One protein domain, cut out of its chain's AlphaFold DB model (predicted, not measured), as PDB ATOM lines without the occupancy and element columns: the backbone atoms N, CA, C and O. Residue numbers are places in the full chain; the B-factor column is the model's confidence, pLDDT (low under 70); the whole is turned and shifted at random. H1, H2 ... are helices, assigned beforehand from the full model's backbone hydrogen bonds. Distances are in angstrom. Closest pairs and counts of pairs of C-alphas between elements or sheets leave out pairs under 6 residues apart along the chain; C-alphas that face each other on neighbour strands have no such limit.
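This is residues 4 to 68 of the 70 residues of an uncharacterized protein of Methanobrevibacter sp (UniProt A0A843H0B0). Five short helices make a small crossed cluster: H2, the longest, and H3 run opposite ways, and H5 crosses both of them. H4 packs on H5 and H1 crosses H4; H1 lies at one end of the long axis, and the loop of residues 25 to 34, between H2 and H3, lies at the other. The printed part has 65 residues, with five named helices in the order H1, H2, H3, H4, H5 and no named strand; the class is all helix. The whole is compact, with a radius of gyration of the C-alphas of 10.9 A, yet elongated in outline, spanning 35 by 20 by 18 A.

H2, residues 13 to 24, is 15.6 A long from first to last C-alpha and begins at C-alpha 13, (-36.995, -9.369, 43.711). H3, residues 35 to 42, is 11.1 A long. H5, residues 58 to 67, is 14.1 A long and ends at C-alpha 67, (-19.474, -9.267, 38.464). H4, residues 44 to 53, is also 14.1 A long. H1, residues 4 to 9, is 8.8 A long and begins at C-alpha 4, (-32.790, -9.638, 58.757).

H2 and H3 form a helical hairpin at a shallow tilt of 22 degrees, opposite ways. They only just touch, with 3 pairs of C-alphas within 8 A, and H2 does so with residues 13 to 17 alone; the closest C-alphas, those of Ile 13 and Glu 41, are 6.2 A apart. H5 is the hub, touching three helices. It touches H2 about perpendicular, at 75 degrees, with residues 19 to 23 of H2 alone; the closest C-alphas are those of Leu 20 and Ile 58, 6.6 A apart. H5 touches H3 about perpendicular, at 83 degrees, the closest C-alphas being those of Thr 36 and Lys 66 at 6.2 A. H4 and H5 touch at a steep tilt of 49 degrees, opposite ways, with the C-alphas of Ala 50 and Val 61 closest at 5.8 A. H1 touches H4 about perpendicular, at 76 degrees, with the C-alphas of Ala 6 and Ala 52 closest at 5.3 A. H1 is apart from H3 and H5. In H1, H2, H4 and H5 every O i to N i+4 pair is within hydrogen-bond range; in H3, 3 of 4 are.

The two C-alphas farthest apart, those of Asp 4 and Trp 28, are 35.3 A apart. The printed part runs from residue 4 to 68 with no cut. The link from H2 to H3, with 10 residues, is short, and the other links are tight. The mean pLDDT of the printed part is 87.9, and residues 25 to 33 are under 70.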
ATOM      1  N   ASP A   4     -31.357  -9.717  58.473       96.12
ATOM      2  CA  ASP A   4     -32.790  -9.638  58.757       96.12
ATOM      3  C   ASP A   4     -33.356  -8.260  58.391       96.12
ATOM      4  O   ASP A   4     -34.410  -8.191  57.765       96.12
ATOM      5  N   GLU A   5     -32.623  -7.180  58.680       94.69
ATOM      6  CA  GLU A   5     -32.959  -5.823  58.214       94.69
ATOM      7  C   GLU A   5     -32.972  -5.755  56.679       94.69
ATOM      8  O   GLU A   5     -33.942  -5.285  56.091       94.69
ATOM      9  N   ALA A   6     -31.963  -6.323  56.008       94.00
ATOM     10  CA  ALA A   6     -31.918  -6.350  54.544       94.00
ATOM     11  C   ALA A   6     -33.113  -7.101  53.933       94.00
ATOM     12  O   ALA A   6     -33.673  -6.672  52.929       94.00
ATOM     13  N   LYS A   7     -33.536  -8.213  54.544       95.69
ATOM     14  CA  LYS A   7     -34.728  -8.963  54.115       95.69
ATOM     15  C   LYS A   7     -36.033  -8.205  54.344       95.69
ATOM     16  O   LYS A   7     -37.013  -8.509  53.673       95.69
ATOM     17  N   GLN A   8     -36.068  -7.269  55.289       96.12
ATOM     18  CA  GLN A   8     -37.220  -6.394  55.501       96.12
ATOM     19  C   GLN A   8     -37.252  -5.247  54.489       96.12
ATOM     20  O   GLN A   8     -38.333  -4.904  54.020       96.12
ATOM     21  N   GLU A   9     -36.093  -4.689  54.133       94.38
ATOM     22  CA  GLU A   9     -35.984  -3.618  53.134       94.38
ATOM     23  C   GLU A   9     -36.228  -4.118  51.705       94.38
ATOM     24  O   GLU A   9     -36.995  -3.510  50.963       94.38
ATOM     25  N   ILE A  10     -35.635  -5.256  51.329       95.88
ATOM     26  CA  ILE A  10     -35.802  -5.881  50.007       95.88
ATOM     27  C   ILE A  10     -36.349  -7.316  50.137       95.88
ATOM     28  O   ILE A  10     -35.635  -8.299  49.900       95.88
ATOM     29  N   PRO A  11     -37.630  -7.479  50.521       95.50
ATOM     30  CA  PRO A  11     -38.226  -8.792  50.780       95.50
ATOM     31  C   PRO A  11     -38.414  -9.635  49.517       95.50
ATOM     32  O   PRO A  11     -38.446 -10.864  49.595       95.50
ATOM     33  N   THR A  12     -38.538  -8.996  48.354       95.56
ATOM     34  CA  THR A  12     -38.785  -9.649  47.065       95.56
ATOM     35  C   THR A  12     -37.872  -9.089  45.983       95.56
ATOM     36  O   THR A  12     -37.313  -7.997  46.117       95.56
ATOM     37  N   ILE A  13     -37.733  -9.840  44.885       93.12
ATOM     38  CA  ILE A  13     -36.995  -9.369  43.711       93.12
ATOM     39  C   ILE A  13     -37.605  -8.084  43.142       93.12
ATOM     40  O   ILE A  13     -36.855  -7.214  42.721       93.12
ATOM     41  N   ASP A  14     -38.931  -7.936  43.205       91.19
ATOM     42  CA  ASP A  14     -39.634  -6.736  42.744       91.19
ATOM     43  C   ASP A  14     -39.275  -5.512  43.599       91.19
ATOM     44  O   ASP A  14     -38.949  -4.465  43.052       91.19
ATOM     45  N   ALA A  15     -39.217  -5.659  44.930       92.31
ATOM     46  CA  ALA A  15     -38.788  -4.577  45.821       92.31
ATOM     47  C   ALA A  15     -37.339  -4.145  45.536       92.31
ATOM     48  O   ALA A  15     -37.030  -2.958  45.489       92.31
ATOM     49  N   PHE A  16     -36.444  -5.106  45.283       92.88
ATOM     50  CA  PHE A  16     -35.083  -4.789  44.845       92.88
ATOM     51  C   PHE A  16     -35.053  -4.135  43.454       92.88
ATOM     52  O   PHE A  16     -34.211  -3.273  43.198       92.88
ATOM     53  N   ALA A  17     -35.940  -4.547  42.546       90.50
ATOM     54  CA  ALA A  17     -36.018  -3.983  41.209       90.50
ATOM     55  C   ALA A  17     -36.416  -2.509  41.244       90.50
ATOM     56  O   ALA A  17     -35.785  -1.722  40.543       90.50
ATOM     57  N   ASP A  18     -37.370  -2.128  42.093       88.56
ATOM     58  CA  ASP A  18     -37.770  -0.731  42.281       88.56
ATOM     59  C   ASP A  18     -36.582   0.139  42.731       88.56
ATOM     60  O   ASP A  18     -36.298   1.166  42.109       88.56
ATOM     61  N   GLU A  19     -35.815  -0.314  43.729       90.00
ATOM     62  CA  GLU A  19     -34.604   0.372  44.209       90.00
ATOM     63  C   GLU A  19     -33.523   0.484  43.120       90.00
ATOM     64  O   GLU A  19     -32.936   1.549  42.884       90.00
ATOM     65  N   LEU A  20     -33.264  -0.613  42.401       89.12
ATOM     66  CA  LEU A  20     -32.267  -0.638  41.335       89.12
ATOM     67  C   LEU A  20     -32.677   0.250  40.156       89.12
ATOM     68  O   LEU A  20     -31.832   0.946  39.592       89.12
ATOM     69  N   CYS A  21     -33.952   0.239  39.775       86.44
ATOM     70  CA  CYS A  21     -34.494   1.056  38.696       86.44
ATOM     71  C   CYS A  21     -34.504   2.544  39.062       86.44
ATOM     72  O   CYS A  21     -34.146   3.360  38.209       86.44
ATOM     73  N   ALA A  22     -34.814   2.893  40.315       84.69
ATOM     74  CA  ALA A  22     -34.722   4.262  40.820       84.69
ATOM     75  C   ALA A  22     -33.283   4.801  40.747       84.69
ATOM     76  O   ALA A  22     -33.059   5.934  40.320       84.69
ATOM     77  N   TYR A  23     -32.290   3.968  41.081       82.94
ATOM     78  CA  TYR A  23     -30.875   4.292  40.882       82.94
ATOM     79  C   TYR A  23     -30.484   4.375  39.395       82.94
ATOM     80  O   TYR A  23     -29.676   5.214  38.999       82.94
ATOM     81  N   CYS A  24     -31.045   3.500  38.559       77.56
ATOM     82  CA  CYS A  24     -30.681   3.357  37.152       77.56
ATOM     83  C   CYS A  24     -31.226   4.477  36.246       77.56
ATOM     84  O   CYS A  24     -30.855   4.464  35.074       77.56
ATOM     85  N   HIS A  25     -32.073   5.400  36.742       65.38
ATOM     86  CA  HIS A  25     -32.737   6.503  36.017       65.38
ATOM     87  C   HIS A  25     -31.863   7.172  34.936       65.38
ATOM     88  O   HIS A  25     -31.232   8.212  35.121       65.38
ATOM     89  N   ASN A  26     -31.853   6.553  33.761       55.78
ATOM     90  CA  ASN A  26     -31.243   7.032  32.543       55.78
ATOM     91  C   ASN A  26     -32.320   6.839  31.476       55.78
ATOM     92  O   ASN A  26     -32.700   5.706  31.170       55.78
ATOM     93  N   ASP A  27     -32.850   7.958  30.979       47.16
ATOM     94  CA  ASP A  27     -34.110   8.091  30.223       47.16
ATOM     95  C   ASP A  27     -34.187   7.287  28.914       47.16
ATOM     96  O   ASP A  27     -35.202   7.305  28.220       47.16
ATOM     97  N   TRP A  28     -33.115   6.602  28.525       50.53
ATOM     98  CA  TRP A  28     -32.978   6.050  27.183       50.53
ATOM     99  C   TRP A  28     -33.429   4.601  27.019       50.53
ATOM    100  O   TRP A  28     -33.898   4.259  25.936       50.53
ATOM    101  N   TYR A  29     -33.322   3.751  28.047       50.25
ATOM    102  CA  TYR A  29     -33.834   2.377  27.982       50.25
ATOM    103  C   TYR A  29     -33.731   1.668  29.341       50.25
ATOM    104  O   TYR A  29     -32.668   1.171  29.712       50.25
ATOM    105  N   CYS A  30     -34.841   1.553  30.070       60.94
ATOM    106  CA  CYS A  30     -34.948   0.614  31.185       60.94
ATOM    107  C   CYS A  30     -36.130  -0.315  30.915       60.94
ATOM    108  O   CYS A  30     -37.268  -0.037  31.286       60.94
ATOM    109  N   SER A  31     -35.886  -1.429  30.222       59.31
ATOM    110  CA  SER A  31     -36.827  -2.540  30.307       59.31
ATOM    111  C   SER A  31     -36.797  -2.999  31.761       59.31
ATOM    112  O   SER A  31     -35.707  -3.341  32.223       59.31
ATOM    113  N   PHE A  32     -37.945  -3.050  32.443       56.44
ATOM    114  CA  PHE A  32     -38.146  -3.560  33.816       56.44
ATOM    115  C   PHE A  32     -37.442  -4.906  34.128       56.44
ATOM    116  O   PHE A  32     -37.430  -5.349  35.264       56.44
ATOM    117  N   TRP A  33     -36.834  -5.555  33.129       66.06
ATOM    118  CA  TRP A  33     -36.045  -6.778  33.205       66.06
ATOM    119  C   TRP A  33     -34.702  -6.662  32.462       66.06
ATOM    120  O   TRP A  33     -34.482  -7.293  31.424       66.06
ATOM    121  N   CYS A  34     -33.781  -5.845  32.979       83.38
ATOM    122  CA  CYS A  34     -32.417  -5.753  32.447       83.38
ATOM    123  C   CYS A  34     -31.577  -7.003  32.795       83.38
ATOM    124  O   CYS A  34     -31.969  -7.831  33.620       83.38
ATOM    125  N   GLU A  35     -30.397  -7.159  32.182       85.88
ATOM    126  CA  GLU A  35     -29.506  -8.299  32.468       85.88
ATOM    127  C   GLU A  35     -29.157  -8.399  33.964       85.88
ATOM    128  O   GLU A  35     -29.113  -9.503  34.508       85.88
ATOM    129  N   THR A  36     -28.984  -7.259  34.646       89.50
ATOM    130  CA  THR A  36     -28.748  -7.218  36.095       89.50
ATOM    131  C   THR A  36     -29.910  -7.841  36.867       89.50
ATOM    132  O   THR A  36     -29.663  -8.682  37.724       89.50
ATOM    133  N   LEU A  37     -31.164  -7.507  36.540       90.38
ATOM    134  CA  LEU A  37     -32.339  -8.066  37.222       90.38
ATOM    135  C   LEU A  37     -32.508  -9.564  36.950       90.38
ATOM    136  O   LEU A  37     -32.746 -10.334  37.876       90.38
ATOM    137  N   ARG A  38     -32.259 -10.015  35.713       90.75
ATOM    138  CA  ARG A  38     -32.275 -11.453  35.371       90.75
ATOM    139  C   ARG A  38     -31.196 -12.242  36.113       90.75
ATOM    140  O   ARG A  38     -31.382 -13.421  36.408       90.75
ATOM    141  N   LYS A  39     -30.044 -11.622  36.383       92.50
ATOM    142  CA  LYS A  39     -29.004 -12.206  37.237       92.50
ATOM    143  C   LYS A  39     -29.458 -12.213  38.692       92.50
ATOM    144  O   LYS A  39     -29.416 -13.273  39.305       92.50
ATOM    145  N   ALA A  40     -29.928 -11.077  39.205       93.56
ATOM    146  CA  ALA A  40     -30.397 -10.915  40.578       93.56
ATOM    147  C   ALA A  40     -31.469 -11.947  40.955       93.56
ATOM    148  O   ALA A  40     -31.344 -12.572  42.000       93.56
ATOM    149  N   GLU A  41     -32.438 -12.206  40.076       93.88
ATOM    150  CA  GLU A  41     -33.483 -13.221  40.272       93.88
ATOM    151  C   GLU A  41     -32.900 -14.619  40.546       93.88
ATOM    152  O   GLU A  41     -33.310 -15.306  41.479       93.88
ATOM    153  N   LYS A  42     -31.867 -15.025  39.796       95.06
ATOM    154  CA  LYS A  42     -31.207 -16.334  39.957       95.06
ATOM    155  C   LYS A  42     -30.369 -16.454  41.229       95.06
ATOM    156  O   LYS A  42     -29.957 -17.556  41.583       95.06
ATOM    157  N   MET A  43     -30.047 -15.337  41.876       95.56
ATOM    158  CA  MET A  43     -29.158 -15.297  43.037       95.56
ATOM    159  C   MET A  43     -29.682 -14.382  44.143       95.56
ATOM    160  O   MET A  43     -28.888 -13.766  44.853       95.56
ATOM    161  N   PHE A  44     -31.002 -14.289  44.302       96.06
ATOM    162  CA  PHE A  44     -31.618 -13.270  45.147       96.06
ATOM    163  C   PHE A  44     -31.159 -13.337  46.615       96.06
ATOM    164  O   PHE A  44     -30.819 -12.310  47.198       96.06
ATOM    165  N   ASP A  45     -30.969 -14.538  47.168       96.31
ATOM    166  CA  ASP A  45     -30.392 -14.713  48.512       96.31
ATOM    167  C   ASP A  45     -29.006 -14.055  48.650       96.31
ATOM    168  O   ASP A  45     -28.665 -13.470  49.679       96.31
ATOM    169  N   ARG A  46     -28.187 -14.119  47.592       96.44
ATOM    170  CA  ARG A  46     -26.862 -13.483  47.546       96.44
ATOM    171  C   ARG A  46     -26.969 -11.970  47.364       96.44
ATOM    172  O   ARG A  46     -26.080 -11.257  47.824       96.44
ATOM    173  N   VAL A  47     -28.029 -11.481  46.722       96.69
ATOM    174  CA  VAL A  47     -28.332 -10.044  46.631       96.69
ATOM    175  C   VAL A  47     -28.666  -9.493  48.012       96.69
ATOM    176  O   VAL A  47     -28.049  -8.515  48.416       96.69
ATOM    177  N   GLN A  48     -29.523 -10.163  48.786       97.19
ATOM    178  CA  GLN A  48     -29.841  -9.759  50.163       97.19
ATOM    179  C   GLN A  48     -28.605  -9.771  51.076       97.19
ATOM    180  O   GLN A  48     -28.402  -8.861  51.878       97.19
ATOM    181  N   GLN A  49     -27.716 -10.754  50.913       97.00
ATOM    182  CA  GLN A  49     -26.429 -10.770  51.620       97.00
ATOM    183  C   GLN A  49     -25.515  -9.608  51.217       97.00
ATOM    184  O   GLN A  49     -24.850  -9.023  52.074       97.00
ATOM    185  N   ALA A  50     -25.458  -9.277  49.925       96.62
ATOM    186  CA  ALA A  50     -24.690  -8.137  49.437       96.62
ATOM    187  C   ALA A  50     -25.277  -6.810  49.940       96.62
ATOM    188  O   ALA A  50     -24.511  -5.942  50.349       96.62
ATOM    189  N   TRP A  51     -26.606  -6.688  49.977       97.12
ATOM    190  CA  TRP A  51     -27.331  -5.544  50.532       97.12
ATOM    191  C   TRP A  51     -26.971  -5.317  51.998       97.12
ATOM    192  O   TRP A  51     -26.497  -4.241  52.358       97.12
ATOM    193  N   ALA A  52     -27.056  -6.371  52.818       97.19
ATOM    194  CA  ALA A  52     -26.663  -6.326  54.224       97.19
ATOM    195  C   ALA A  52     -25.182  -5.947  54.408       97.19
ATOM    196  O   ALA A  52     -24.845  -5.088  55.220       97.19
ATOM    197  N   ARG A  53     -24.280  -6.559  53.622       96.88
ATOM    198  CA  ARG A  53     -22.829  -6.296  53.671       96.88
ATOM    199  C   ARG A  53     -22.469  -4.861  53.279       96.88
ATOM    200  O   ARG A  53     -21.422  -4.369  53.697       96.88
ATOM    201  N   HIS A  54     -23.269  -4.236  52.426       96.62
ATOM    202  CA  HIS A  54     -23.003  -2.910  51.883       96.62
ATOM    203  C   HIS A  54     -23.906  -1.823  52.468       96.62
ATOM    204  O   HIS A  54     -23.906  -0.723  51.926       96.62
ATOM    205  N   ASP A  55     -24.620  -2.106  53.561       95.31
ATOM    206  CA  ASP A  55     -25.510  -1.154  54.236       95.31
ATOM    207  C   ASP A  55     -26.527  -0.504  53.277       95.31
ATOM    208  O   ASP A  55     -26.759   0.700  53.330       95.31
ATOM    209  N   GLY A  56     -27.086  -1.293  52.353       93.38
ATOM    210  CA  GLY A  56     -28.053  -0.811  51.359       93.38
ATOM    211  C   GLY A  56     -27.465   0.033  50.219       93.38
ATOM    212  O   GLY A  56     -28.203   0.624  49.439       93.38
ATOM    213  N   ASP A  57     -26.135   0.094  50.070       94.56
ATOM    214  CA  ASP A  57     -25.491   0.813  48.963       94.56
ATOM    215  C   ASP A  57     -25.741   0.111  47.613       94.56
ATOM    216  O   ASP A  57     -25.013  -0.805  47.201       94.56
ATOM    217  N   ILE A  58     -26.768   0.588  46.902       93.12
ATOM    218  CA  ILE A  58     -27.221   0.064  45.609       93.12
ATOM    219  C   ILE A  58     -26.105   0.013  44.557       93.12
ATOM    220  O   ILE A  58     -26.051  -0.924  43.761       93.12
ATOM    221  N   VAL A  59     -25.156   0.956  44.575       92.56
ATOM    222  CA  VAL A  59     -24.055   1.010  43.600       92.56
ATOM    223  C   VAL A  59     -23.119  -0.178  43.792       92.56
ATOM    224  O   VAL A  59     -22.655  -0.786  42.821       92.56
ATOM    225  N   LYS A  60     -22.812  -0.518  45.047       95.12
ATOM    226  CA  LYS A  60     -21.970  -1.678  45.366       95.12
ATOM    227  C   LYS A  60     -22.696  -2.986  45.073       95.12
ATOM    228  O   LYS A  60     -22.075  -3.905  44.535       95.12
ATOM    229  N   VAL A  61     -23.995  -3.055  45.368       95.38
ATOM    230  CA  VAL A  61     -24.827  -4.233  45.086       95.38
ATOM    231  C   VAL A  61     -24.960  -4.472  43.576       95.38
ATOM    232  O   VAL A  61     -24.731  -5.592  43.119       95.38
ATOM    233  N   ASP A  62     -25.208  -3.434  42.775       93.12
ATOM    234  CA  ASP A  62     -25.240  -3.523  41.306       93.12
ATOM    235  C   ASP A  62     -23.907  -4.041  40.739       93.12
ATOM    236  O   ASP A  62     -23.885  -4.981  39.939       93.12
ATOM    237  N   ARG A  63     -22.767  -3.504  41.203       93.81
ATOM    238  CA  ARG A  63     -21.440  -4.007  40.798       93.81
ATOM    239  C   ARG A  63     -21.232  -5.468  41.183       93.81
ATOM    240  O   ARG A  63     -20.662  -6.223  40.393       93.81
ATOM    241  N   TYR A  64     -21.681  -5.865  42.372       95.44
ATOM    242  CA  TYR A  64     -21.609  -7.251  42.826       95.44
ATOM    243  C   TYR A  64     -22.393  -8.183  41.895       95.44
ATOM    244  O   TYR A  64     -21.846  -9.193  41.452       95.44
ATOM    245  N   ILE A  65     -23.631  -7.823  41.538       93.94
ATOM    246  CA  ILE A  65     -24.480  -8.615  40.635       93.94
ATOM    247  C   ILE A  65     -23.861  -8.695  39.237       93.94
ATOM    248  O   ILE A  65     -23.764  -9.779  38.661       93.94
ATOM    249  N   LYS A  66     -23.380  -7.569  38.695       91.25
ATOM    250  CA  LYS A  66     -22.731  -7.521  37.374       91.25
ATOM    251  C   LYS A  66     -21.483  -8.405  37.297       91.25
ATOM    252  O   LYS A  66     -21.263  -9.046  36.271       91.25
ATOM    253  N   GLY A  67     -20.690  -8.452  38.369       92.44
ATOM    254  CA  GLY A  67     -19.474  -9.267  38.464       92.44
ATOM    255  C   GLY A  67     -19.705 -10.733  38.846       92.44
ATOM    256  O   GLY A  67     -18.771 -11.537  38.772       92.44
ATOM    257  N   ALA A  68     -20.917 -11.106  39.262       92.31
ATOM    258  CA  ALA A  68     -21.226 -12.469  39.659       92.31
ATOM    259  C   ALA A  68     -21.259 -13.411  38.444       92.31
ATOM    260  O   ALA A  68     -21.918 -13.151  37.437       92.31
TER     261      ALA A  68